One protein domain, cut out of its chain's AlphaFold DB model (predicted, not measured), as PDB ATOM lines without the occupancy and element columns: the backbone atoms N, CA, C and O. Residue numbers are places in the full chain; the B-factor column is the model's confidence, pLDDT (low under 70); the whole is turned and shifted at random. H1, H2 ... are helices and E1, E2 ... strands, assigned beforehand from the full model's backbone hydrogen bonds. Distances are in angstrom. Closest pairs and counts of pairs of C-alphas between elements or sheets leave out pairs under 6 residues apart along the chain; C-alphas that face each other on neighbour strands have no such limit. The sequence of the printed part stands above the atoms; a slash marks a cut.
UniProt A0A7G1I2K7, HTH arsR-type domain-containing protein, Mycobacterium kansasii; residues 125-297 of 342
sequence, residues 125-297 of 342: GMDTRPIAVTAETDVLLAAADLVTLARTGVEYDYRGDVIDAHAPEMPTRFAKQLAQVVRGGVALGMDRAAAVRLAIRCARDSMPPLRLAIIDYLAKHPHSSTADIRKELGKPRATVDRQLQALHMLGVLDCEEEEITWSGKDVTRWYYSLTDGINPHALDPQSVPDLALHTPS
ATOM      1  N   GLY A 125     242.745 163.734 216.492       91.62
ATOM      2  CA  GLY A 125     242.854 163.443 215.067       91.62
ATOM      3  C   GLY A 125     242.545 164.620 214.142       91.62
ATOM      4  O   GLY A 125     242.641 164.439 212.938       91.62
ATOM      5  N   MET A 126     242.145 165.798 214.638       93.56
ATOM      6  CA  MET A 126     241.692 166.886 213.760       93.56
ATOM      7  C   MET A 126     242.798 167.392 212.816       93.56
ATOM      8  O   MET A 126     243.956 167.534 213.209       93.56
ATOM      9  N   ASP A 127     242.426 167.762 211.591       90.94
ATOM     10  CA  ASP A 127     243.320 168.456 210.665       90.94
ATOM     11  C   ASP A 127     243.291 169.965 210.940       90.94
ATOM     12  O   ASP A 127     242.311 170.652 210.648       90.94
ATOM     13  N   THR A 128     244.373 170.500 211.509       88.56
ATOM     14  CA  THR A 128     244.469 171.924 211.865       88.56
ATOM     15  C   THR A 128     244.948 172.816 210.724       88.56
ATOM     16  O   THR A 128     245.113 174.026 210.924       88.56
ATOM     17  N   ARG A 129     245.198 172.263 209.529       90.12
ATOM     18  CA  ARG A 129     245.626 173.065 208.380       90.12
ATOM     19  C   ARG A 129     244.548 174.089 208.006       90.12
ATOM     20  O   ARG A 129     243.352 173.826 208.145       90.12
ATOM     21  N   PRO A 130     244.937 175.281 207.521       88.25
ATOM     22  CA  PRO A 130     243.970 176.275 207.082       88.25
ATOM     23  C   PRO A 130     243.057 175.732 205.976       88.25
ATOM     24  O   PRO A 130     243.509 175.388 204.888       88.25
ATOM     25  N   ILE A 131     241.755 175.698 206.252       90.00
ATOM     26  CA  ILE A 131     240.727 175.341 205.274       90.00
ATOM     27  C   ILE A 131     240.195 176.624 204.636       90.00
ATOM     28  O   ILE A 131     239.634 177.481 205.327       90.00
ATOM     29  N   ALA A 132     240.369 176.744 203.321       90.44
ATOM     30  CA  ALA A 132     239.748 177.797 202.530       90.44
ATOM     31  C   ALA A 132     238.263 177.481 202.303       90.44
ATOM     32  O   ALA A 132     237.901 176.328 202.056       90.44
ATOM     33  N   VAL A 133     237.420 178.506 202.400       90.44
ATOM     34  CA  VAL A 133     235.989 178.460 202.082       90.44
ATOM     35  C   VAL A 133     235.823 179.349 200.860       90.44
ATOM     36  O   VAL A 133     235.989 180.560 200.969       90.44
ATOM     37  N   THR A 134     235.641 178.735 199.695       88.81
ATOM     38  CA  THR A 134     235.620 179.438 198.402       88.81
ATOM     39  C   THR A 134     234.396 179.017 197.612       88.81
ATOM     40  O   THR A 134     233.503 179.837 197.432       88.81
ATOM     41  N   ALA A 135     234.297 177.740 197.242       88.31
ATOM     42  CA  ALA A 135     233.143 177.198 196.523       88.31
ATOM     43  C   ALA A 135     231.835 177.272 197.331       88.31
ATOM     44  O   ALA A 135     230.752 177.275 196.761       88.31
ATOM     45  N   GLU A 136     231.923 177.350 198.659       92.44
ATOM     46  CA  GLU A 136     230.763 177.468 199.543       92.44
ATOM     47  C   GLU A 136     230.264 178.909 199.701       92.44
ATOM     48  O   GLU A 136     229.192 179.116 200.265       92.44
ATOM     49  N   THR A 137     231.048 179.906 199.272       93.56
ATOM     50  CA  THR A 137     230.849 181.318 199.647       93.56
ATOM     51  C   THR A 137     229.448 181.808 199.317       93.56
ATOM     52  O   THR A 137     228.788 182.355 200.195       93.56
ATOM     53  N   ASP A 138     228.978 181.560 198.097       93.12
ATOM     54  CA  ASP A 138     227.687 182.068 197.628       93.12
ATOM     55  C   ASP A 138     226.518 181.414 198.369       93.12
ATOM     56  O   ASP A 138     225.580 182.093 198.777       93.12
ATOM     57  N   VAL A 139     226.612 180.107 198.633       94.00
ATOM     58  CA  VAL A 139     225.603 179.357 199.396       94.00
ATOM     59  C   VAL A 139     225.520 179.871 200.835       94.00
ATOM     60  O   VAL A 139     224.430 180.104 201.356       94.00
ATOM     61  N   LEU A 140     226.668 180.096 201.481       96.06
ATOM     62  CA  LEU A 140     226.713 180.635 202.841       96.06
ATOM     63  C   LEU A 140     226.252 182.093 202.898       96.06
ATOM     64  O   LEU A 140     225.622 182.488 203.879       96.06
ATOM     65  N   LEU A 141     226.568 182.891 201.877       95.81
ATOM     66  CA  LEU A 141     226.176 184.292 201.802       95.81
ATOM     67  C   LEU A 141     224.670 184.432 201.587       95.81
ATOM     68  O   LEU A 141     224.046 185.192 202.319       95.81
ATOM     69  N   ALA A 142     224.079 183.659 200.673       94.81
ATOM     70  CA  ALA A 142     222.636 183.653 200.441       94.81
ATOM     71  C   ALA A 142     221.856 183.249 201.704       94.81
ATOM     72  O   ALA A 142     220.870 183.888 202.069       94.81
ATOM     73  N   ALA A 143     222.327 182.221 202.418       96.06
ATOM     74  CA  ALA A 143     221.732 181.809 203.686       96.06
ATOM     75  C   ALA A 143     221.873 182.892 204.764       96.06
ATOM     76  O   ALA A 143     220.939 183.143 205.529       96.06
ATOM     77  N   ALA A 144     223.047 183.525 204.838       96.00
ATOM     78  CA  ALA A 144     223.302 184.568 205.812       96.00
ATOM     79  C   ALA A 144     222.435 185.804 205.567       96.00
ATOM     80  O   ALA A 144     221.874 186.308 206.530       96.00
ATOM     81  N   ASP A 145     222.302 186.238 204.315       95.19
ATOM     82  CA  ASP A 145     221.527 187.413 203.910       95.19
ATOM     83  C   ASP A 145     220.051 187.288 204.297       95.19
ATOM     84  O   ASP A 145     219.520 188.121 205.036       95.19
ATOM     85  N   LEU A 146     219.422 186.163 203.939       95.38
ATOM     86  CA  LEU A 146     218.039 185.889 204.325       95.38
ATOM     87  C   LEU A 146     217.867 185.846 205.850       95.38
ATOM     88  O   LEU A 146     216.897 186.380 206.391       95.38
ATOM     89  N   VAL A 147     218.799 185.219 206.572       95.12
ATOM     90  CA  VAL A 147     218.702 185.103 208.034       95.12
ATOM     91  C   VAL A 147     218.909 186.441 208.722       95.12
ATOM     92  O   VAL A 147     218.146 186.751 209.635       95.12
ATOM     93  N   THR A 148     219.901 187.238 208.321       93.25
ATOM     94  CA  THR A 148     220.152 188.542 208.943       93.25
ATOM     95  C   THR A 148     219.016 189.515 208.671       93.25
ATOM     96  O   THR A 148     218.591 190.205 209.598       93.25
ATOM     97  N   LEU A 149     218.427 189.483 207.473       93.31
ATOM     98  CA  LEU A 149     217.220 190.244 207.168       93.31
ATOM     99  C   LEU A 149     216.045 189.786 208.046       93.31
ATOM    100  O   LEU A 149     215.539 190.548 208.870       93.31
ATOM    101  N   ALA A 150     215.671 188.507 207.978       92.88
ATOM    102  CA  ALA A 150     214.489 187.989 208.665       92.88
ATOM    103  C   ALA A 150     214.624 187.928 210.197       92.88
ATOM    104  O   ALA A 150     213.611 187.840 210.893       92.88
ATOM    105  N   ARG A 151     215.835 187.974 210.766       91.00
ATOM    106  CA  ARG A 151     216.045 188.058 212.224       91.00
ATOM    107  C   ARG A 151     216.130 189.490 212.747       91.00
ATOM    108  O   ARG A 151     216.206 189.659 213.964       91.00
ATOM    109  N   THR A 152     216.103 190.497 211.875       90.19
ATOM    110  CA  THR A 152     216.178 191.907 212.275       90.19
ATOM    111  C   THR A 152     215.067 192.249 213.271       90.19
ATOM    112  O   THR A 152     213.929 191.769 213.168       90.19
ATOM    113  N   GLY A 153     215.425 193.013 214.305       88.19
ATOM    114  CA  GLY A 153     214.501 193.407 215.361       88.19
ATOM    115  C   GLY A 153     213.428 194.358 214.829       88.19
ATOM    116  O   GLY A 153     213.720 195.248 214.039       88.19
ATOM    117  N   VAL A 154     212.192 194.135 215.267       90.12
ATOM    118  CA  VAL A 154     211.018 194.942 214.911       90.12
ATOM    119  C   VAL A 154     210.403 195.459 216.203       90.12
ATOM    120  O   VAL A 154     210.340 194.714 217.190       90.12
ATOM    121  N   GLU A 155     209.998 196.721 216.195       90.12
ATOM    122  CA  GLU A 155     209.367 197.407 217.313       90.12
ATOM    123  C   GLU A 155     207.848 197.261 217.242       90.12
ATOM    124  O   GLU A 155     207.237 197.331 216.174       90.12
ATOM    125  N   TYR A 156     207.241 197.049 218.407       89.88
ATOM    126  CA  TYR A 156     205.801 196.881 218.542       89.88
ATOM    127  C   TYR A 156     205.258 197.887 219.549       89.88
ATOM    128  O   TYR A 156     205.917 198.190 220.549       89.88
ATOM    129  N   ASP A 157     204.040 198.359 219.314       91.31
ATOM    130  CA  ASP A 157     203.326 199.201 220.264       91.31
ATOM    131  C   ASP A 157     202.801 198.389 221.469       91.31
ATOM    132  O   ASP A 157     202.996 197.174 221.592       91.31
ATOM    133  N   TYR A 158     202.095 199.055 222.387       88.75
ATOM    134  CA  TYR A 158     201.513 198.400 223.565       88.75
ATOM    135  C   TYR A 158     200.386 197.401 223.233       88.75
ATOM    136  O   TYR A 158     200.063 196.547 224.062       88.75
ATOM    137  N   ARG A 159     199.773 197.498 222.046       87.69
ATOM    138  CA  ARG A 159     198.769 196.560 221.512       87.69
ATOM    139  C   ARG A 159     199.425 195.406 220.746       87.69
ATOM    140  O   ARG A 159     198.794 194.366 220.509       87.69
ATOM    141  N   GLY A 160     200.714 195.538 220.454       82.62
ATOM    142  CA  GLY A 160     201.522 194.605 219.695       82.62
ATOM    143  C   GLY A 160     201.451 194.835 218.188       82.62
ATOM    144  O   GLY A 160     201.758 193.898 217.460       82.62
ATOM    145  N   ASP A 161     201.021 196.006 217.734       89.44
ATOM    146  CA  ASP A 161     201.028 196.403 216.327       89.44
ATOM    147  C   ASP A 161     202.449 196.822 215.926       89.44
ATOM    148  O   ASP A 161     203.181 197.398 216.735       89.44
ATOM    149  N   VAL A 162     202.874 196.486 214.705       91.88
ATOM    150  CA  VAL A 162     204.224 196.809 214.217       91.88
ATOM    151  C   VAL A 162     204.334 198.314 213.981       91.88
ATOM    152  O   VAL A 162     203.552 198.869 213.213       91.88
ATOM    153  N   ILE A 163     205.304 198.964 214.631       92.12
ATOM    154  CA  ILE A 163     205.554 200.404 214.468       92.12
ATOM    155  C   ILE A 163     206.666 200.636 213.447       92.12
ATOM    156  O   ILE A 163     206.491 201.406 212.509       92.12
ATOM    157  N   ASP A 164     207.814 199.994 213.661       90.00
ATOM    158  CA  ASP A 164     209.038 200.244 212.904       90.00
ATOM    159  C   ASP A 164     209.955 199.013 212.940       90.00
ATOM    160  O   ASP A 164     209.772 198.094 213.746       90.00
ATOM    161  N   ALA A 165     210.962 198.989 212.074       88.19
ATOM    162  CA  ALA A 165     212.017 197.991 212.074       88.19
ATOM    163  C   ALA A 165     213.387 198.648 212.244       88.19
ATOM    164  O   ALA A 165     213.679 199.705 211.691       88.19
ATOM    165  N   HIS A 166     214.278 197.983 212.978       86.00
ATOM    166  CA  HIS A 166     215.674 198.403 212.991       86.00
ATOM    167  C   HIS A 166     216.300 198.228 211.602       86.00
ATOM    168  O   HIS A 166     215.864 197.397 210.805       86.00
ATOM    169  N   ALA A 167     217.377 198.972 211.336       85.88
ATOM    170  CA  ALA A 167     218.147 198.799 210.110       85.88
ATOM    171  C   ALA A 167     218.610 197.331 209.965       85.88
ATOM    172  O   ALA A 167     219.168 196.785 210.929       85.88
ATOM    173  N   PRO A 168     218.416 196.700 208.790       85.50
ATOM    174  CA  PRO A 168     218.838 195.327 208.562       85.50
ATOM    175  C   PRO A 168     220.321 195.100 208.863       85.50
ATOM    176  O   PRO A 168     221.192 195.892 208.492       85.50
ATOM    177  N   GLU A 169     220.621 193.989 209.533       83.50
ATOM    178  CA  GLU A 169     222.000 193.577 209.770       83.50
ATOM    179  C   GLU A 169     222.657 193.152 208.446       83.50
ATOM    180  O   GLU A 169     222.169 192.260 207.756       83.50
ATOM    181  N   MET A 170     223.820 193.729 208.123       87.44
ATOM    182  CA  MET A 170     224.635 193.254 207.001       87.44
ATOM    183  C   MET A 170     225.119 191.810 207.250       87.44
ATOM    184  O   MET A 170     225.728 191.555 208.296       87.44
ATOM    185  N   PRO A 171     225.023 190.889 206.270       90.94
ATOM    186  CA  PRO A 171     225.292 189.456 206.472       90.94
ATOM    187  C   PRO A 171     226.749 189.113 206.795       90.94
ATOM    188  O   PRO A 171     227.066 187.989 207.175       90.94
ATOM    189  N   THR A 172     227.662 190.077 206.666       91.38
ATOM    190  CA  THR A 172     229.119 189.897 206.752       91.38
ATOM    191  C   THR A 172     229.590 189.074 207.956       91.38
ATOM    192  O   THR A 172     230.365 188.127 207.792       91.38
ATOM    193  N   ARG A 173     229.153 189.415 209.177       91.88
ATOM    194  CA  ARG A 173     229.573 188.711 210.398       91.88
ATOM    195  C   ARG A 173     229.008 187.301 210.413       91.88
ATOM    196  O   ARG A 173     229.754 186.357 210.662       91.88
ATOM    197  N   PHE A 174     227.717 187.172 210.145       94.81
ATOM    198  CA  PHE A 174     227.026 185.898 210.210       94.81
ATOM    199  C   PHE A 174     227.559 184.919 209.154       94.81
ATOM    200  O   PHE A 174     227.930 183.799 209.498       94.81
ATOM    201  N   ALA A 175     227.789 185.374 207.920       95.94
ATOM    202  CA  ALA A 175     228.447 184.597 206.867       95.94
ATOM    203  C   ALA A 175     229.843 184.103 207.293       95.94
ATOM    204  O   ALA A 175     230.181 182.932 207.103       95.94
ATOM    205  N   LYS A 176     230.649 184.954 207.950       94.38
ATOM    206  CA  LYS A 176     231.947 184.537 208.514       94.38
ATOM    207  C   LYS A 176     231.786 183.457 209.583       94.38
ATOM    208  O   LYS A 176     232.615 182.552 209.639       94.38
ATOM    209  N   GLN A 177     230.757 183.537 210.425       95.50
ATOM    210  CA  GLN A 177     230.482 182.520 211.440       95.50
ATOM    211  C   GLN A 177     230.074 181.187 210.805       95.50
ATOM    212  O   GLN A 177     230.621 180.153 211.182       95.50
ATOM    213  N   LEU A 178     229.211 181.205 209.785       97.12
ATOM    214  CA  LEU A 178     228.857 180.007 209.018       97.12
ATOM    215  C   LEU A 178     230.090 179.381 208.348       97.12
ATOM    216  O   LEU A 178     230.297 178.172 208.432       97.12
ATOM    217  N   ALA A 179     230.982 180.198 207.783       96.62
ATOM    218  CA  ALA A 179     232.252 179.717 207.244       96.62
ATOM    219  C   ALA A 179     233.148 179.078 208.326       96.62
ATOM    220  O   ALA A 179     233.836 178.097 208.046       96.62
ATOM    221  N   GLN A 180     233.138 179.577 209.571       95.38
ATOM    222  CA  GLN A 180     233.842 178.912 210.680       95.38
ATOM    223  C   GLN A 180     233.223 177.555 211.033       95.38
ATOM    224  O   GLN A 180     233.973 176.632 211.346       95.38
ATOM    225  N   VAL A 181     231.896 177.402 210.937       96.38
ATOM    226  CA  VAL A 181     231.228 176.098 211.113       96.38
ATOM    227  C   VAL A 181     231.703 175.108 210.048       96.38
ATOM    228  O   VAL A 181     232.098 173.996 210.395       96.38
ATOM    229  N   VAL A 182     231.766 175.527 208.778       96.31
ATOM    230  CA  VAL A 182     232.286 174.682 207.686       96.31
ATOM    231  C   VAL A 182     233.736 174.274 207.950       96.31
ATOM    232  O   VAL A 182     234.067 173.090 207.903       96.31
ATOM    233  N   ARG A 183     234.603 175.239 208.283       95.25
ATOM    234  CA  ARG A 183     236.019 174.975 208.591       95.25
ATOM    235  C   ARG A 183     236.177 174.007 209.760       95.25
ATOM    236  O   ARG A 183     236.990 173.097 209.671       95.25
ATOM    237  N   GLY A 184     235.404 174.191 210.828       94.44
ATOM    238  CA  GLY A 184     235.414 173.303 211.987       94.44
ATOM    239  C   GLY A 184     234.963 171.886 211.634       94.44
ATOM    240  O   GLY A 184     235.646 170.931 211.984       94.44
ATOM    241  N   GLY A 185     233.865 171.743 210.889       94.94
ATOM    242  CA  GLY A 185     233.363 170.437 210.455       94.94
ATOM    243  C   GLY A 185     234.375 169.672 209.603       94.94
ATOM    244  O   GLY A 185     234.669 168.510 209.882       94.94
ATOM    245  N   VAL A 186     234.971 170.339 208.612       94.94
ATOM    246  CA  VAL A 186     235.996 169.734 207.746       94.94
ATOM    247  C   VAL A 186     237.263 169.390 208.536       94.94
ATOM    248  O   VAL A 186     237.801 168.302 208.358       94.94
ATOM    249  N   ALA A 187     237.708 170.253 209.457       94.56
ATOM    250  CA  ALA A 187     238.855 169.971 210.328       94.56
ATOM    251  C   ALA A 187     238.636 168.718 211.194       94.56
ATOM    252  O   ALA A 187     239.564 167.947 211.425       94.56
ATOM    253  N   LEU A 188     237.398 168.479 211.637       94.12
ATOM    254  CA  LEU A 188     237.015 167.277 212.385       94.12
ATOM    255  C   LEU A 188     236.865 166.028 211.494       94.12
ATOM    256  O   LEU A 188     236.758 164.919 212.019       94.12
ATOM    257  N   GLY A 189     236.886 166.190 210.167       92.31
ATOM    258  CA  GLY A 189     236.823 165.110 209.181       92.31
ATOM    259  C   GLY A 189     235.466 164.908 208.505       92.31
ATOM    260  O   GLY A 189     235.256 163.856 207.903       92.31
ATOM    261  N   MET A 190     234.543 165.871 208.592       93.38
ATOM    262  CA  MET A 190     233.310 165.847 207.793       93.38
ATOM    263  C   MET A 190     233.615 166.077 206.310       93.38
ATOM    264  O   MET A 190     234.499 166.868 205.973       93.38
ATOM    265  N   ASP A 191     232.827 165.466 205.420       91.69
ATOM    266  CA  ASP A 191     232.790 165.887 204.020       91.69
ATOM    267  C   ASP A 191     232.355 167.354 203.915       91.69
ATOM    268  O   ASP A 191     231.543 167.844 204.709       91.69
ATOM    269  N   ARG A 192     232.910 168.080 202.934       92.06
ATOM    270  CA  ARG A 192     232.623 169.514 202.772       92.06
ATOM    271  C   ARG A 192     231.131 169.784 202.606       92.06
ATOM    272  O   ARG A 192     230.617 170.702 203.240       92.06
ATOM    273  N   ALA A 193     230.428 168.958 201.832       92.38
ATOM    274  CA  ALA A 193     228.989 169.096 201.648       92.38
ATOM    275  C   ALA A 193     228.235 168.946 202.984       92.38
ATOM    276  O   ALA A 193     227.393 169.780 203.301       92.38
ATOM    277  N   ALA A 194     228.571 167.969 203.832       93.75
ATOM    278  CA  ALA A 194     227.985 167.821 205.167       93.75
ATOM    279  C   ALA A 194     228.312 168.992 206.091       93.75
ATOM    280  O   ALA A 194     227.447 169.417 206.859       93.75
ATOM    281  N   ALA A 195     229.530 169.527 206.023       95.44
ATOM    282  CA  ALA A 195     229.914 170.697 206.802       95.44
ATOM    283  C   ALA A 195     229.106 171.940 206.381       95.44
ATOM    284  O   ALA A 195     228.658 172.701 207.239       95.44
ATOM    285  N   VAL A 196     228.832 172.106 205.080       96.25
ATOM    286  CA  VAL A 196     227.920 173.142 204.568       96.25
ATOM    287  C   VAL A 196     226.485 172.882 205.005       96.25
ATOM    288  O   VAL A 196     225.851 173.795 205.519       96.25
ATOM    289  N   ARG A 197     225.977 171.646 204.916       95.94
ATOM    290  CA  ARG A 197     224.637 171.295 205.425       95.94
ATOM    291  C   ARG A 197     224.475 171.628 206.907       95.94
ATOM    292  O   ARG A 197     223.424 172.120 207.311       95.94
ATOM    293  N   LEU A 198     225.512 171.400 207.717       96.12
ATOM    294  CA  LEU A 198     225.529 171.807 209.122       96.12
ATOM    295  C   LEU A 198     225.486 173.334 209.267       96.12
ATOM    296  O   LEU A 198     224.714 173.835 210.079       96.12
ATOM    297  N   ALA A 199     226.261 174.073 208.471       97.19
ATOM    298  CA  ALA A 199     226.218 175.534 208.470       97.19
ATOM    299  C   ALA A 199     224.836 176.073 208.050       97.19
ATOM    300  O   ALA A 199     224.307 176.949 208.726       97.19
ATOM    301  N   ILE A 200     224.201 175.507 207.019       97.06
ATOM    302  CA  ILE A 200     222.839 175.873 206.597       97.06
ATOM    303  C   ILE A 200     221.812 175.547 207.680       97.06
ATOM    304  O   ILE A 200     220.948 176.370 207.979       97.06
ATOM    305  N   ARG A 201     221.941 174.397 208.351       95.81
ATOM    306  CA  ARG A 201     221.119 174.083 209.526       95.81
ATOM    307  C   ARG A 201     221.291 175.136 210.624       95.81
ATOM    308  O   ARG A 201     220.299 175.617 211.156       95.81
ATOM    309  N   CYS A 202     222.525 175.508 210.944       96.50
ATOM    310  CA  CYS A 202     222.819 176.555 211.916       96.50
ATOM    311  C   CYS A 202     222.243 177.921 211.504       96.50
ATOM    312  O   CYS A 202     221.725 178.652 212.349       96.50
ATOM    313  N   ALA A 203     222.293 178.260 210.213       96.06
ATOM    314  CA  ALA A 203     221.683 179.471 209.674       96.06
ATOM    315  C   ALA A 203     220.168 179.469 209.918       96.06
ATOM    316  O   ALA A 203     219.632 180.379 210.550       96.06
ATOM    317  N   ARG A 204     219.508 178.384 209.512       95.19
ATOM    318  CA  ARG A 204     218.073 178.156 209.685       95.19
ATOM    319  C   ARG A 204     217.641 178.225 211.154       95.19
ATOM    320  O   ARG A 204     216.695 178.931 211.487       95.19
ATOM    321  N   ASP A 205     218.373 177.557 212.041       94.31
ATOM    322  CA  ASP A 205     218.094 177.525 213.481       94.31
ATOM    323  C   ASP A 205     218.293 178.891 214.166       94.31
ATOM    324  O   ASP A 205     217.723 179.137 215.236       94.31
ATOM    325  N   SER A 206     219.071 179.791 213.558       93.75
ATOM    326  CA  SER A 206     219.317 181.150 214.061       93.75
ATOM    327  C   SER A 206     218.209 182.149 213.702       93.75
ATOM    328  O   SER A 206     218.231 183.280 214.184       93.75
ATOM    329  N   MET A 207     217.224 181.751 212.892       92.00
ATOM    330  CA  MET A 207     216.042 182.562 212.599       92.00
ATOM    331  C   MET A 207     214.966 182.380 213.687       92.00
ATOM    332  O   MET A 207     214.799 181.270 214.205       92.00
ATOM    333  N   PRO A 208     214.183 183.425 214.031       92.19
ATOM    334  CA  PRO A 208     213.006 183.262 214.878       92.19
ATOM    335  C   PRO A 208     212.064 182.173 214.320       92.19
ATOM    336  O   PRO A 208     211.628 182.290 213.171       92.19
ATOM    337  N   PRO A 209     211.696 181.135 215.101       93.25
ATOM    338  CA  PRO A 209     211.036 179.942 214.563       93.25
ATOM    339  C   PRO A 209     209.724 180.207 213.823       93.25
ATOM    340  O   PRO A 209     209.426 179.539 212.839       93.25
ATOM    341  N   LEU A 210     208.930 181.180 214.283       94.88
ATOM    342  CA  LEU A 210     207.669 181.514 213.622       94.88
ATOM    343  C   LEU A 210     207.888 182.237 212.288       94.88
ATOM    344  O   LEU A 210     207.142 181.986 211.350       94.88
ATOM    345  N   ARG A 211     208.917 183.088 212.182       95.56
ATOM    346  CA  ARG A 211     209.268 183.747 210.916       95.56
ATOM    347  C   ARG A 211     209.736 182.724 209.890       95.56
ATOM    348  O   ARG A 211     209.235 182.719 208.774       95.56
ATOM    349  N   LEU A 212     210.603 181.802 210.313       95.56
ATOM    350  CA  LEU A 212     211.041 180.686 209.478       95.56
ATOM    351  C   LEU A 212     209.853 179.854 208.977       95.56
ATOM    352  O   LEU A 212     209.746 179.601 207.784       95.56
ATOM    353  N   ALA A 213     208.932 179.484 209.871       96.25
ATOM    354  CA  ALA A 213     207.763 178.687 209.507       96.25
ATOM    355  C   ALA A 213     206.833 179.402 208.509       96.25
ATOM    356  O   ALA A 213     206.267 178.754 207.632       96.25
ATOM    357  N   ILE A 214     206.681 180.727 208.625       97.81
ATOM    358  CA  ILE A 214     205.927 181.539 207.658       97.81
ATOM    359  C   ILE A 214     206.627 181.536 206.293       97.81
ATOM    360  O   ILE A 214     205.972 181.279 205.287       97.81
ATOM    361  N   ILE A 215     207.943 181.765 206.257       97.25
ATOM    362  CA  ILE A 215     208.733 181.760 205.015       97.25
ATOM    363  C   ILE A 215     208.657 180.390 204.330       97.25
ATOM    364  O   ILE A 215     208.374 180.316 203.139       97.25
ATOM    365  N   ASP A 216     208.831 179.300 205.081       96.12
ATOM    366  CA  ASP A 216     208.717 177.932 204.559       96.12
ATOM    367  C   ASP A 216     207.329 177.626 203.991       96.12
ATOM    368  O   ASP A 216     207.197 176.886 203.012       96.12
ATOM    369  N   TYR A 217     206.286 178.143 204.643       97.44
ATOM    370  CA  TYR A 217     204.914 177.963 204.196       97.44
ATOM    371  C   TYR A 217     204.663 178.716 202.889       97.44
ATOM    372  O   TYR A 217     204.179 178.111 201.933       97.44
ATOM    373  N   LEU A 218     205.036 179.996 202.830       97.50
ATOM    374  CA  LEU A 218     204.835 180.856 201.662       97.50
ATOM    375  C   LEU A 218     205.708 180.453 200.470       97.50
ATOM    376  O   LEU A 218     205.279 180.609 199.333       97.50
ATOM    377  N   ALA A 219     206.872 179.840 200.711       95.50
ATOM    378  CA  ALA A 219     207.684 179.225 199.662       95.50
ATOM    379  C   ALA A 219     206.939 178.108 198.906       95.50
ATOM    380  O   ALA A 219     207.216 177.857 197.737       95.50
ATOM    381  N   LYS A 220     206.011 177.413 199.577       95.81
ATOM    382  CA  LYS A 220     205.218 176.307 199.008       95.81
ATOM    383  C   LYS A 220     203.817 176.740 198.579       95.81
ATOM    384  O   LYS A 220     203.238 176.126 197.691       95.81
ATOM    385  N   HIS A 221     203.280 177.767 199.231       97.00
ATOM    386  CA  HIS A 221     201.924 178.272 199.046       97.00
ATOM    387  C   HIS A 221     201.978 179.798 198.871       97.00
ATOM    388  O   HIS A 221     201.589 180.537 199.784       97.00
ATOM    389  N   PRO A 222     202.514 180.291 197.740       95.75
ATOM    390  CA  PRO A 222     202.547 181.723 197.472       95.75
ATOM    391  C   PRO A 222     201.124 182.288 197.416       95.75
ATOM    392  O   PRO A 222     200.176 181.554 197.135       95.75
ATOM    393  N   HIS A 223     200.991 183.589 197.679       96.62
ATOM    394  CA  HIS A 223     199.711 184.300 197.667       96.62
ATOM    395  C   HIS A 223     198.689 183.655 198.632       96.62
ATOM    396  O   HIS A 223     197.613 183.188 198.263       96.62
ATOM    397  N   SER A 224     199.055 183.595 199.915       97.75
ATOM    398  CA  SER A 224     198.221 183.015 200.976       97.75
ATOM    399  C   SER A 224     197.730 184.078 201.948       97.75
ATOM    400  O   SER A 224     198.480 184.969 202.342       97.75
ATOM    401  N   SER A 225     196.490 183.954 202.420       96.75
ATOM    402  CA  SER A 225     195.959 184.892 203.414       96.75
ATOM    403  C   SER A 225     196.417 184.564 204.837       96.75
ATOM    404  O   SER A 225     196.708 183.409 205.164       96.75
ATOM    405  N   THR A 226     196.342 185.542 205.749       96.31
ATOM    406  CA  THR A 226     196.608 185.328 207.189       96.31
ATOM    407  C   THR A 226     195.820 184.146 207.768       96.31
ATOM    408  O   THR A 226     196.297 183.435 208.654       96.31
ATOM    409  N   ALA A 227     194.592 183.918 207.289       95.12
ATOM    410  CA  ALA A 227     193.745 182.833 207.772       95.12
ATOM    411  C   ALA A 227     194.268 181.447 207.367       95.12
ATOM    412  O   ALA A 227     194.159 180.522 208.174       95.12
ATOM    413  N   ASP A 228     194.822 181.319 206.163       96.81
ATOM    414  CA  ASP A 228     195.331 180.058 205.615       96.81
ATOM    415  C   ASP A 228     196.651 179.695 206.295       96.81
ATOM    416  O   ASP A 228     196.764 178.622 206.893       96.81
ATOM    417  N   ILE A 229     197.566 180.667 206.378       97.75
ATOM    418  CA  ILE A 229     198.851 180.545 207.082       97.75
ATOM    419  C   ILE A 229     198.620 180.130 208.542       97.75
ATOM    420  O   ILE A 229     199.224 179.189 209.053       97.75
ATOM    421  N   ARG A 230     197.692 180.794 209.242       96.75
ATOM    422  CA  ARG A 230     197.374 180.478 210.641       96.75
ATOM    423  C   ARG A 230     196.841 179.059 210.827       96.75
ATOM    424  O   ARG A 230     197.189 178.421 211.823       96.75
ATOM    425  N   LYS A 231     195.948 178.606 209.938       96.00
ATOM    426  CA  LYS A 231     195.353 177.261 210.008       96.00
ATOM    427  C   LYS A 231     196.435 176.198 209.875       96.00
ATOM    428  O   LYS A 231     196.443 175.283 210.690       96.00
ATOM    429  N   GLU A 232     197.354 176.375 208.931       96.88
ATOM    430  CA  GLU A 232     198.456 175.437 208.724       96.88
ATOM    431  C   GLU A 232     199.437 175.441 209.903       96.88
ATOM    432  O   GLU A 232     199.758 174.397 210.465       96.88
ATOM    433  N   LEU A 233     199.878 176.624 210.344       96.50
ATOM    434  CA  LEU A 233     200.879 176.733 211.411       96.50
ATOM    435  C   LEU A 233     200.330 176.399 212.811       96.50
ATOM    436  O   LEU A 233     201.103 176.259 213.766       96.50
ATOM    437  N   GLY A 234     199.004 176.328 212.974       95.69
ATOM    438  CA  GLY A 234     198.354 176.029 214.251       95.69
ATOM    439  C   GLY A 234     198.643 177.067 215.344       95.69
ATOM    440  O   GLY A 234     198.751 176.719 216.523       95.69
ATOM    441  N   LYS A 235     198.826 178.342 214.973       94.50
ATOM    442  CA  LYS A 235     199.146 179.445 215.904       94.50
ATOM    443  C   LYS A 235     197.970 180.416 216.086       94.50
ATOM    444  O   LYS A 235     197.066 180.456 215.252       94.50
ATOM    445  N   PRO A 236     197.933 181.218 217.168       95.69
ATOM    446  CA  PRO A 236     196.909 182.251 217.329       95.69
ATOM    447  C   PRO A 236     196.964 183.291 216.206       95.69
ATOM    448  O   PRO A 236     198.048 183.650 215.748       95.69
ATOM    449  N   ARG A 237     195.800 183.820 215.797       93.81
ATOM    450  CA  ARG A 237     195.696 184.781 214.680       93.81
ATOM    451  C   ARG A 237     196.593 185.995 214.892       93.81
ATOM    452  O   ARG A 237     197.439 186.249 214.052       93.81
ATOM    453  N   ALA A 238     196.454 186.668 216.033       94.06
ATOM    454  CA  ALA A 238     197.240 187.860 216.352       94.06
ATOM    455  C   ALA A 238     198.755 187.588 216.362       94.06
ATOM    456  O   ALA A 238     199.545 188.462 216.049       94.06
ATOM    457  N   THR A 239     199.188 186.374 216.713       93.38
ATOM    458  CA  THR A 239     200.614 186.024 216.703       93.38
ATOM    459  C   THR A 239     201.155 185.895 215.280       93.38
ATOM    460  O   THR A 239     202.251 186.376 215.011       93.38
ATOM    461  N   VAL A 240     200.400 185.253 214.384       96.50
ATOM    462  CA  VAL A 240     200.778 185.107 212.969       96.50
ATOM    463  C   VAL A 240     200.739 186.461 212.274       96.50
ATOM    464  O   VAL A 240     201.718 186.843 211.650       96.50
ATOM    465  N   ASP A 241     199.651 187.200 212.461       95.56
ATOM    466  CA  ASP A 241     199.415 188.513 211.861       95.56
ATOM    467  C   ASP A 241     200.552 189.500 212.160       95.56
ATOM    468  O   ASP A 241     201.161 190.046 211.246       95.56
ATOM    469  N   ARG A 242     200.965 189.604 213.431       95.00
ATOM    470  CA  ARG A 242     202.114 190.429 213.835       95.00
ATOM    471  C   ARG A 242     203.417 190.037 213.150       95.00
ATOM    472  O   ARG A 242     204.228 190.902 212.846       95.00
ATOM    473  N   GLN A 243     203.662 188.741 212.946       95.88
ATOM    474  CA  GLN A 243     204.879 188.303 212.259       95.88
ATOM    475  C   GLN A 243     204.805 188.508 210.746       95.88
ATOM    476  O   GLN A 243     205.844 188.771 210.152       95.88
ATOM    477  N   LEU A 244     203.617 188.437 210.141       97.44
ATOM    478  CA  LEU A 244     203.420 188.787 208.733       97.44
ATOM    479  C   LEU A 244     203.692 190.272 208.506       97.44
ATOM    480  O   LEU A 244     204.515 190.608 207.663       97.44
ATOM    481  N   GLN A 245     203.106 191.145 209.328       96.38
ATOM    482  CA  GLN A 245     203.381 192.584 209.293       96.38
ATOM    483  C   GLN A 245     204.867 192.883 209.529       96.38
ATOM    484  O   GLN A 245     205.458 193.684 208.815       96.38
ATOM    485  N   ALA A 246     205.500 192.203 210.492       95.31
ATOM    486  CA  ALA A 246     206.918 192.392 210.776       95.31
ATOM    487  C   ALA A 246     207.810 191.962 209.602       95.31
ATOM    488  O   ALA A 246     208.777 192.645 209.290       95.31
ATOM    489  N   LEU A 247     207.510 190.834 208.957       96.94
ATOM    490  CA  LEU A 247     208.265 190.371 207.793       96.94
ATOM    491  C   LEU A 247     208.008 191.235 206.551       96.94
ATOM    492  O   LEU A 247     208.934 191.443 205.772       96.94
ATOM    493  N   HIS A 248     206.798 191.775 206.399       96.75
ATOM    494  CA  HIS A 248     206.484 192.756 205.363       96.75
ATOM    495  C   HIS A 248     207.257 194.067 205.571       96.75
ATOM    496  O   HIS A 248     207.916 194.538 204.652       96.75
ATOM    497  N   MET A 249     207.292 194.595 206.802       95.12
ATOM    498  CA  MET A 249     208.092 195.777 207.165       95.12
ATOM    499  C   MET A 249     209.590 195.581 206.878       95.12
ATOM    500  O   MET A 249     210.291 196.517 206.511       95.12
ATOM    501  N   LEU A 250     210.088 194.351 207.028       94.94
ATOM    502  CA  LEU A 250     211.472 193.987 206.719       94.94
ATOM    503  C   LEU A 250     211.734 193.753 205.221       94.94
ATOM    504  O   LEU A 250     212.863 193.420 204.868       94.94
ATOM    505  N   GLY A 251     210.726 193.875 204.351       95.38
ATOM    506  CA  GLY A 251     210.853 193.608 202.914       95.38
ATOM    507  C   GLY A 251     211.096 192.134 202.575       95.38
ATOM    508  O   GLY A 251     211.670 191.826 201.537       95.38
ATOM    509  N   VAL A 252     210.722 191.216 203.472       97.06
ATOM    510  CA  VAL A 252     210.797 189.765 203.221       97.06
ATOM    511  C   VAL A 252     209.521 189.267 202.540       97.06
ATOM    512  O   VAL A 252     209.563 188.273 201.811       97.06
ATOM    513  N   LEU A 253     208.389 189.920 202.819       98.06
ATOM    514  CA  LEU A 253     207.086 189.585 202.256       98.06
ATOM    515  C   LEU A 253     206.485 190.770 201.518       98.06
ATOM    516  O   LEU A 253     206.518 191.892 202.025       98.06
ATOM    517  N   ASP A 254     205.805 190.475 200.420       97.81
ATOM    518  CA  ASP A 254     204.871 191.398 199.795       97.81
ATOM    519  C   ASP A 254     203.465 191.146 200.349       97.81
ATOM    520  O   ASP A 254     203.133 190.038 200.786       97.81
ATOM    521  N   CYS A 255     202.657 192.203 200.386       96.94
ATOM    522  CA  CYS A 255     201.283 192.165 200.867       96.94
ATOM    523  C   CYS A 255     200.371 192.788 199.812       96.94
ATOM    524  O   CYS A 255     200.481 193.976 199.515       96.94
ATOM    525  N   GLU A 256     199.460 191.985 199.277       96.25
ATOM    526  CA  GLU A 256     198.444 192.406 198.318       96.25
ATOM    527  C   GLU A 256     197.090 192.518 199.021       96.25
ATOM    528  O   GLU A 256     196.734 191.679 199.857       96.25
ATOM    529  N   GLU A 257     196.335 193.563 198.690       94.44
ATOM    530  CA  GLU A 257     194.980 193.769 199.198       94.44
ATOM    531  C   GLU A 257     193.962 193.427 198.110       94.44
ATOM    532  O   GLU A 257     194.028 193.950 196.999       94.44
ATOM    533  N   GLU A 258     192.990 192.582 198.442       93.12
ATOM    534  CA  GLU A 258     191.873 192.260 197.559       93.12
ATOM    535  C   GLU A 258     190.543 192.593 198.234       93.12
ATOM    536  O   GLU A 258     190.288 192.201 199.377       93.12
ATOM    537  N   GLU A 259     189.658 193.279 197.514       90.38
ATOM    538  CA  GLU A 259     188.274 193.471 197.940       90.38
ATOM    539  C   GLU A 259     187.453 192.226 197.599       90.38
ATOM    540  O   GLU A 259     187.301 191.854 196.434       90.38
ATOM    541  N   ILE A 260     186.910 191.569 198.622       88.75
ATOM    542  CA  ILE A 260     186.048 190.401 198.455       88.75
ATOM    543  C   ILE A 260     184.681 190.650 199.082       88.75
ATOM    544  O   ILE A 260     184.567 191.139 200.204       88.75
ATOM    545  N   THR A 261     183.615 190.236 198.402       86.88
ATOM    546  CA  THR A 261     182.281 190.231 199.006       86.88
ATOM    547  C   THR A 261     182.103 188.950 199.818       86.88
ATOM    548  O   THR A 261     181.956 187.854 199.275       86.88
ATOM    549  N   TRP A 262     182.094 189.069 201.145       81.25
ATOM    550  CA  TRP A 262     181.870 187.954 202.060       81.25
ATOM    551  C   TRP A 262     180.601 188.174 202.879       81.25
ATOM    552  O   TRP A 262     180.449 189.168 203.584       81.25
ATOM    553  N   SER A 263     179.667 187.221 202.797       83.06
ATOM    554  CA  SER A 263     178.356 187.314 203.461       83.06
ATOM    555  C   SER A 263     177.591 188.612 203.134       83.06
ATOM    556  O   SER A 263     176.952 189.198 204.006       83.06
ATOM    557  N   GLY A 264     177.677 189.074 201.880       87.19
ATOM    558  CA  GLY A 264     176.989 190.279 201.398       87.19
ATOM    559  C   GLY A 264     177.599 191.607 201.859       87.19
ATOM    560  O   GLY A 264     176.945 192.638 201.732       87.19
ATOM    561  N   LYS A 265     178.819 191.594 202.410       88.19
ATOM    562  CA  LYS A 265     179.592 192.795 202.749       88.19
ATOM    563  C   LYS A 265     180.931 192.763 202.034       88.19
ATOM    564  O   LYS A 265     181.553 191.704 201.979       88.19
ATOM    565  N   ASP A 266     181.379 193.917 201.567       88.50
ATOM    566  CA  ASP A 266     182.724 194.060 201.024       88.50
ATOM    567  C   ASP A 266     183.726 194.096 202.178       88.50
ATOM    568  O   ASP A 266     183.553 194.805 203.174       88.50
ATOM    569  N   VAL A 267     184.728 193.231 202.084       90.69
ATOM    570  CA  VAL A 267     185.765 193.035 203.089       90.69
ATOM    571  C   VAL A 267     187.102 192.999 202.370       90.69
ATOM    572  O   VAL A 267     187.283 192.230 201.430       90.69
ATOM    573  N   THR A 268     188.059 193.787 202.845       91.31
ATOM    574  CA  THR A 268     189.445 193.709 202.382       91.31
ATOM    575  C   THR A 268     190.110 192.464 202.955       91.31
ATOM    576  O   THR A 268     190.073 192.217 204.168       91.31
ATOM    577  N   ARG A 269     190.725 191.663 202.089       92.44
ATOM    578  CA  ARG A 269     191.523 190.502 202.469       92.44
ATOM    579  C   ARG A 269     192.960 190.702 202.015       92.44
ATOM    580  O   ARG A 269     193.211 191.032 200.866       92.44
ATOM    581  N   TRP A 270     193.882 190.453 202.935       95.19
ATOM    582  CA  TRP A 270     195.313 190.515 202.672       95.19
ATOM    583  C   TRP A 270     195.861 189.147 202.288       95.19
ATOM    584  O   TRP A 270     195.569 188.148 202.967       95.19
ATOM    585  N   TYR A 271     196.677 189.130 201.241       97.38
ATOM    586  CA  TYR A 271     197.432 187.975 200.775       97.38
ATOM    587  C   TYR A 271     198.921 188.282 200.815       97.38
ATOM    588  O   TYR A 271     199.347 189.385 200.494       97.38
ATOM    589  N   TYR A 272     199.702 187.291 201.230       98.25
ATOM    590  CA  TYR A 272     201.141 187.414 201.389       98.25
ATOM    591  C   TYR A 272     201.876 186.466 200.447       98.25
ATOM    592  O   TYR A 272     201.472 185.314 200.249       98.25
ATOM    593  N   SER A 273     202.998 186.940 199.929       98.19
ATOM    594  CA  SER A 273     203.981 186.198 199.136       98.19
ATOM    595  C   SER A 273     205.387 186.550 199.621       98.19
ATOM    596  O   SER A 273     205.577 187.515 200.358       98.19
ATOM    597  N   LEU A 274     206.383 185.737 199.261       97.75
ATOM    598  CA  LEU A 274     207.782 186.133 199.439       97.75
ATOM    599  C   LEU A 274     208.110 187.233 198.427       97.75
ATOM    600  O   LEU A 274     207.743 187.088 197.262       97.75
ATOM    601  N   THR A 275     208.804 188.282 198.867       97.44
ATOM    602  CA  THR A 275     209.254 189.366 197.985       97.44
ATOM    603  C   THR A 275     210.242 188.853 196.936       97.44
ATOM    604  O   THR A 275     211.045 187.949 197.205       97.44
ATOM    605  N   ASP A 276     210.220 189.455 195.747       93.12
ATOM    606  CA  ASP A 276     211.176 189.160 194.679       93.12
ATOM    607  C   ASP A 276     212.631 189.259 195.173       93.12
ATOM    608  O   ASP A 276     213.053 190.235 195.793       93.12
ATOM    609  N   GLY A 277     213.425 188.223 194.890       89.19
ATOM    610  CA  GLY A 277     214.820 188.113 195.336       89.19
ATOM    611  C   GLY A 277     215.014 187.356 196.654       89.19
ATOM    612  O   GLY A 277     216.129 186.907 196.932       89.19
ATOM    613  N   ILE A 278     213.952 187.106 197.426       93.38
ATOM    614  CA  ILE A 278     214.019 186.217 198.589       93.38
ATOM    615  C   ILE A 278     214.067 184.761 198.117       93.38
ATOM    616  O   ILE A 278     213.094 184.219 197.595       93.38
ATOM    617  N   ASN A 279     215.206 184.096 198.336       91.69
ATOM    618  CA  ASN A 279     215.384 182.684 198.000       91.69
ATOM    619  C   ASN A 279     215.252 181.781 199.245       91.69
ATOM    620  O   ASN A 279     216.238 181.580 199.963       91.69
ATOM    621  N   PRO A 280     214.086 181.155 199.495       89.69
ATOM    622  CA  PRO A 280     213.892 180.283 200.654       89.69
ATOM    623  C   PRO A 280     214.735 178.996 200.588       89.69
ATOM    624  O   PRO A 280     215.070 178.428 201.630       89.69
ATOM    625  N   HIS A 281     215.147 178.551 199.392       89.19
ATOM    626  CA  HIS A 281     215.999 177.366 199.232       89.19
ATOM    627  C   HIS A 281     217.414 177.565 199.779       89.19
ATOM    628  O   HIS A 281     218.088 176.576 200.062       89.19
ATOM    629  N   ALA A 282     217.847 178.812 199.999       90.88
ATOM    630  CA  ALA A 282     219.112 179.109 200.666       90.88
ATOM    631  C   ALA A 282     219.168 178.555 202.103       90.88
ATOM    632  O   ALA A 282     220.250 178.369 202.655       90.88
ATOM    633  N   LEU A 283     218.012 178.264 202.710       91.94
ATOM    634  CA  LEU A 283     217.903 177.682 204.049       91.94
ATOM    635  C   LEU A 283     217.473 176.218 204.048       91.94
ATOM    636  O   LEU A 283     217.120 175.699 205.108       91.94
ATOM    637  N   ASP A 284     217.486 175.550 202.897       88.06
ATOM    638  CA  ASP A 284     217.230 174.118 202.797       88.06
ATOM    639  C   ASP A 284     218.555 173.336 202.859       88.06
ATOM    640  O   ASP A 284     219.343 173.382 201.919       88.06
ATOM    641  N   PRO A 285     218.838 172.567 203.927       81.81
ATOM    642  CA  PRO A 285     220.046 171.749 203.973       81.81
ATOM    643  C   PRO A 285     220.117 170.692 202.860       81.81
ATOM    644  O   PRO A 285     221.198 170.177 202.595       81.81
ATOM    645  N   GLN A 286     219.000 170.328 202.224       82.25
ATOM    646  CA  GLN A 286     218.983 169.367 201.117       82.25
ATOM    647  C   GLN A 286     219.286 170.013 199.761       82.25
ATOM    648  O   GLN A 286     219.603 169.293 198.819       82.25
ATOM    649  N   SER A 287     219.252 171.345 199.655       80.25
ATOM    650  CA  SER A 287     219.578 172.067 198.418       80.25
ATOM    651  C   SER A 287     221.087 172.279 198.225       80.25
ATOM    652  O   SER A 287     221.513 172.806 197.196       80.25
ATOM    653  N   VAL A 288     221.910 171.873 199.202       80.12
ATOM    654  CA  VAL A 288     223.368 172.051 199.165       80.12
ATOM    655  C   VAL A 288     223.963 171.243 198.003       80.12
ATOM    656  O   VAL A 288     223.810 170.018 197.990       80.12
ATOM    657  N   PRO A 289     224.669 171.892 197.055       72.81
ATOM    658  CA  PRO A 289     225.237 171.208 195.902       72.81
ATOM    659  C   PRO A 289     226.332 170.226 196.325       72.81
ATOM    660  O   PRO A 289     226.978 170.395 197.365       72.81
ATOM    661  N   ASP A 290     226.578 169.216 195.489       73.50
ATOM    662  CA  ASP A 290     227.762 168.380 195.650       73.50
ATOM    663  C   ASP A 290     229.005 169.213 195.315       73.50
ATOM    664  O   ASP A 290     229.232 169.633 194.177       73.50
ATOM    665  N   LEU A 291     229.784 169.524 196.345       70.56
ATOM    666  CA  LEU A 291     230.986 170.333 196.227       70.56
ATOM    667  C   LEU A 291     232.139 169.386 195.910       70.56
ATOM    668  O   LEU A 291     232.740 168.815 196.821       70.56
ATOM    669  N   ALA A 292     232.450 169.233 194.621       58.66
ATOM    670  CA  ALA A 292     233.538 168.401 194.103       58.66
ATOM    671  C   ALA A 292     234.937 168.964 194.453       58.66
ATOM    672  O   ALA A 292     235.749 169.285 193.588       58.66
ATOM    673  N   LEU A 293     235.223 169.108 195.745       64.88
ATOM    674  CA  LEU A 293     236.496 169.552 196.293       64.88
ATOM    675  C   LEU A 293     237.094 168.458 197.173       64.88
ATOM    676  O   LEU A 293     236.396 167.775 197.926       64.88
ATOM    677  N   HIS A 294     238.421 168.327 197.118       69.38
ATOM    678  CA  HIS A 294     239.148 167.398 197.970       69.38
ATOM    679  C   HIS A 294     238.869 167.707 199.449       69.38
ATOM    680  O   HIS A 294     239.225 168.772 199.961       69.38
ATOM    681  N   THR A 295     238.262 166.748 200.147       72.88
ATOM    682  CA  THR A 295     238.071 166.805 201.597       72.88
ATOM    683  C   THR A 295     239.250 166.095 202.263       72.88
ATOM    684  O   THR A 295     239.441 164.899 202.021       72.88
ATOM    685  N   PRO A 296     240.058 166.782 203.090       70.62
ATOM    686  CA  PRO A 296     241.048 166.111 203.921       70.62
ATOM    687  C   PRO A 296     240.369 165.043 204.785       70.62
ATOM    688  O   PRO A 296     239.340 165.307 205.399       70.62
ATOM    689  N   SER A 297     240.932 163.835 204.828       76.38
ATOM    690  CA  SER A 297     240.440 162.758 205.690       76.38
ATOM    691  C   SER A 297     241.419 162.563 206.851       76.38
ATOM    692  O   SER A 297     242.337 161.750 206.727       76.38
TER     693      SER A 297
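What this domain is: This is residues 125 to 297 of the 342 residues of the protein "HTH arsR-type domain-containing protein" of Mycobacterium kansasii (UniProt A0A7G1I2K7). Two lobes of three helices each stand one after the other along a long axis, and a long two-stranded hairpin, E3 and E4, runs on from the second lobe as an arm that adds to the length. In the first lobe H1 and H3 lie side by side with H2 packed across them, and both ends of the printed part lie by this lobe; in the second lobe H4, H5 and H6 pack crosswise, with the small hairpin E1 and E2 by H6, while the short H7 sits between the lobes. The printed part has 173 residues, with seven named helices and four named strands in the order H1 E1 E2 H2 H3 H4 H5 H6 E3 E4 H7; the strands form two separate antiparallel sheets of two, E1 - E2 and E3 - E4, and the class is mixed, helices and strands. The whole is loose, with a radius of gyration of the C-alphas of 19.3 A, and it spans 71 by 30 by 26 A.

Where its parts are: Residues 125 to 136 hold no named element; C-alpha 125 is at (242.854, 163.443, 215.067). H1, residues 137 to 150, begins with C-alpha 137 at (230.849, 181.318, 199.647) and is 19.8 A long from first to last C-alpha. E1, residues 154 to 156, and E2, residues 162 to 165, follow. H2, residues 172 to 187, is the longest helix by residues and measures 22.5 A; H3, residues 192 to 205, measures 19.7 A. H4, residues 209 to 220, is 17.0 A long, H5 is residues 226 to 233, and H6, residues 237 to 249, is 18.2 A long. E3, residues 253 to 262, measures 25.3 A and bends by 57 degrees at residue 259; E4, residues 265 to 274, measures 29.2 A. H7, residues 280 to 283, ends with C-alpha 283 at (217.903, 177.682, 204.049).

How they stand to each other: H1 touches H3 at a shallow tilt of 6 degrees, the same way, the closest C-alphas being those of Ala 143 and Ala 203, 6.4 A apart. H2 touches H1 with residues 172 to 179 alone, at a steep tilt of 48 degrees, opposite ways; the closest C-alphas are those of Ala 144 and Ala 175, 5.3 A apart. H2 and H3 form a helical hairpin at a steep tilt of 42 degrees, with the C-alphas of Val 182 and Ala 195 closest at 4.7 A. H7 touches H1, with the C-alphas of Ala 143 and Ala 282 closest at 4.8 A; it also touches H3, and it only just touches H4, with 3 pairs of C-alphas within 8 A. H4 is about perpendicular to H5, at 74 degrees, and to H6, at 77 degrees, and touches both; the closest C-alphas are those of Ile 214 and Ile 229, 7.2 A, and of Arg 211 and Gln 243, 6.5 A. H5 touches H6 at a steep tilt of 69.9 degrees, only just short of about perpendicular, with the C-alphas of Arg 230 and Arg 237 closest at 6.1 A. In the hairpin E1 and E2, N 155 and O 164 are within hydrogen-bond range at 2.8 A; the closest C-alphas of E2 and H6 are those of Val 162 and Ala 246, 6.2 A. In the hairpin E3 and E4, N 256 and O 271 are 2.9 A apart and N 267 and O 260 are 2.8 A apart, both within hydrogen-bond range. The closest C-alphas of H4 and E4 are those of Leu 218 and Ser 273, 6.0 A. Every O i to N i+4 pair is within hydrogen-bond range in H1, H2, H3, H5 and H6; in H4 it is 7 of 8, and H7 is too short for such a pair.

The domain as a whole: The two C-alphas farthest apart, those of Gly 125 and Gly 264, are 72.4 A apart, while those of Gly 125 and Ser 297 are 9.7 A apart. The printed part has no cut, and it has no long link between named elements. Residues 284 to 297 hold no named element, and within them residues 292 to 294 have pLDDT under 70; the mean of the printed part is 91.9.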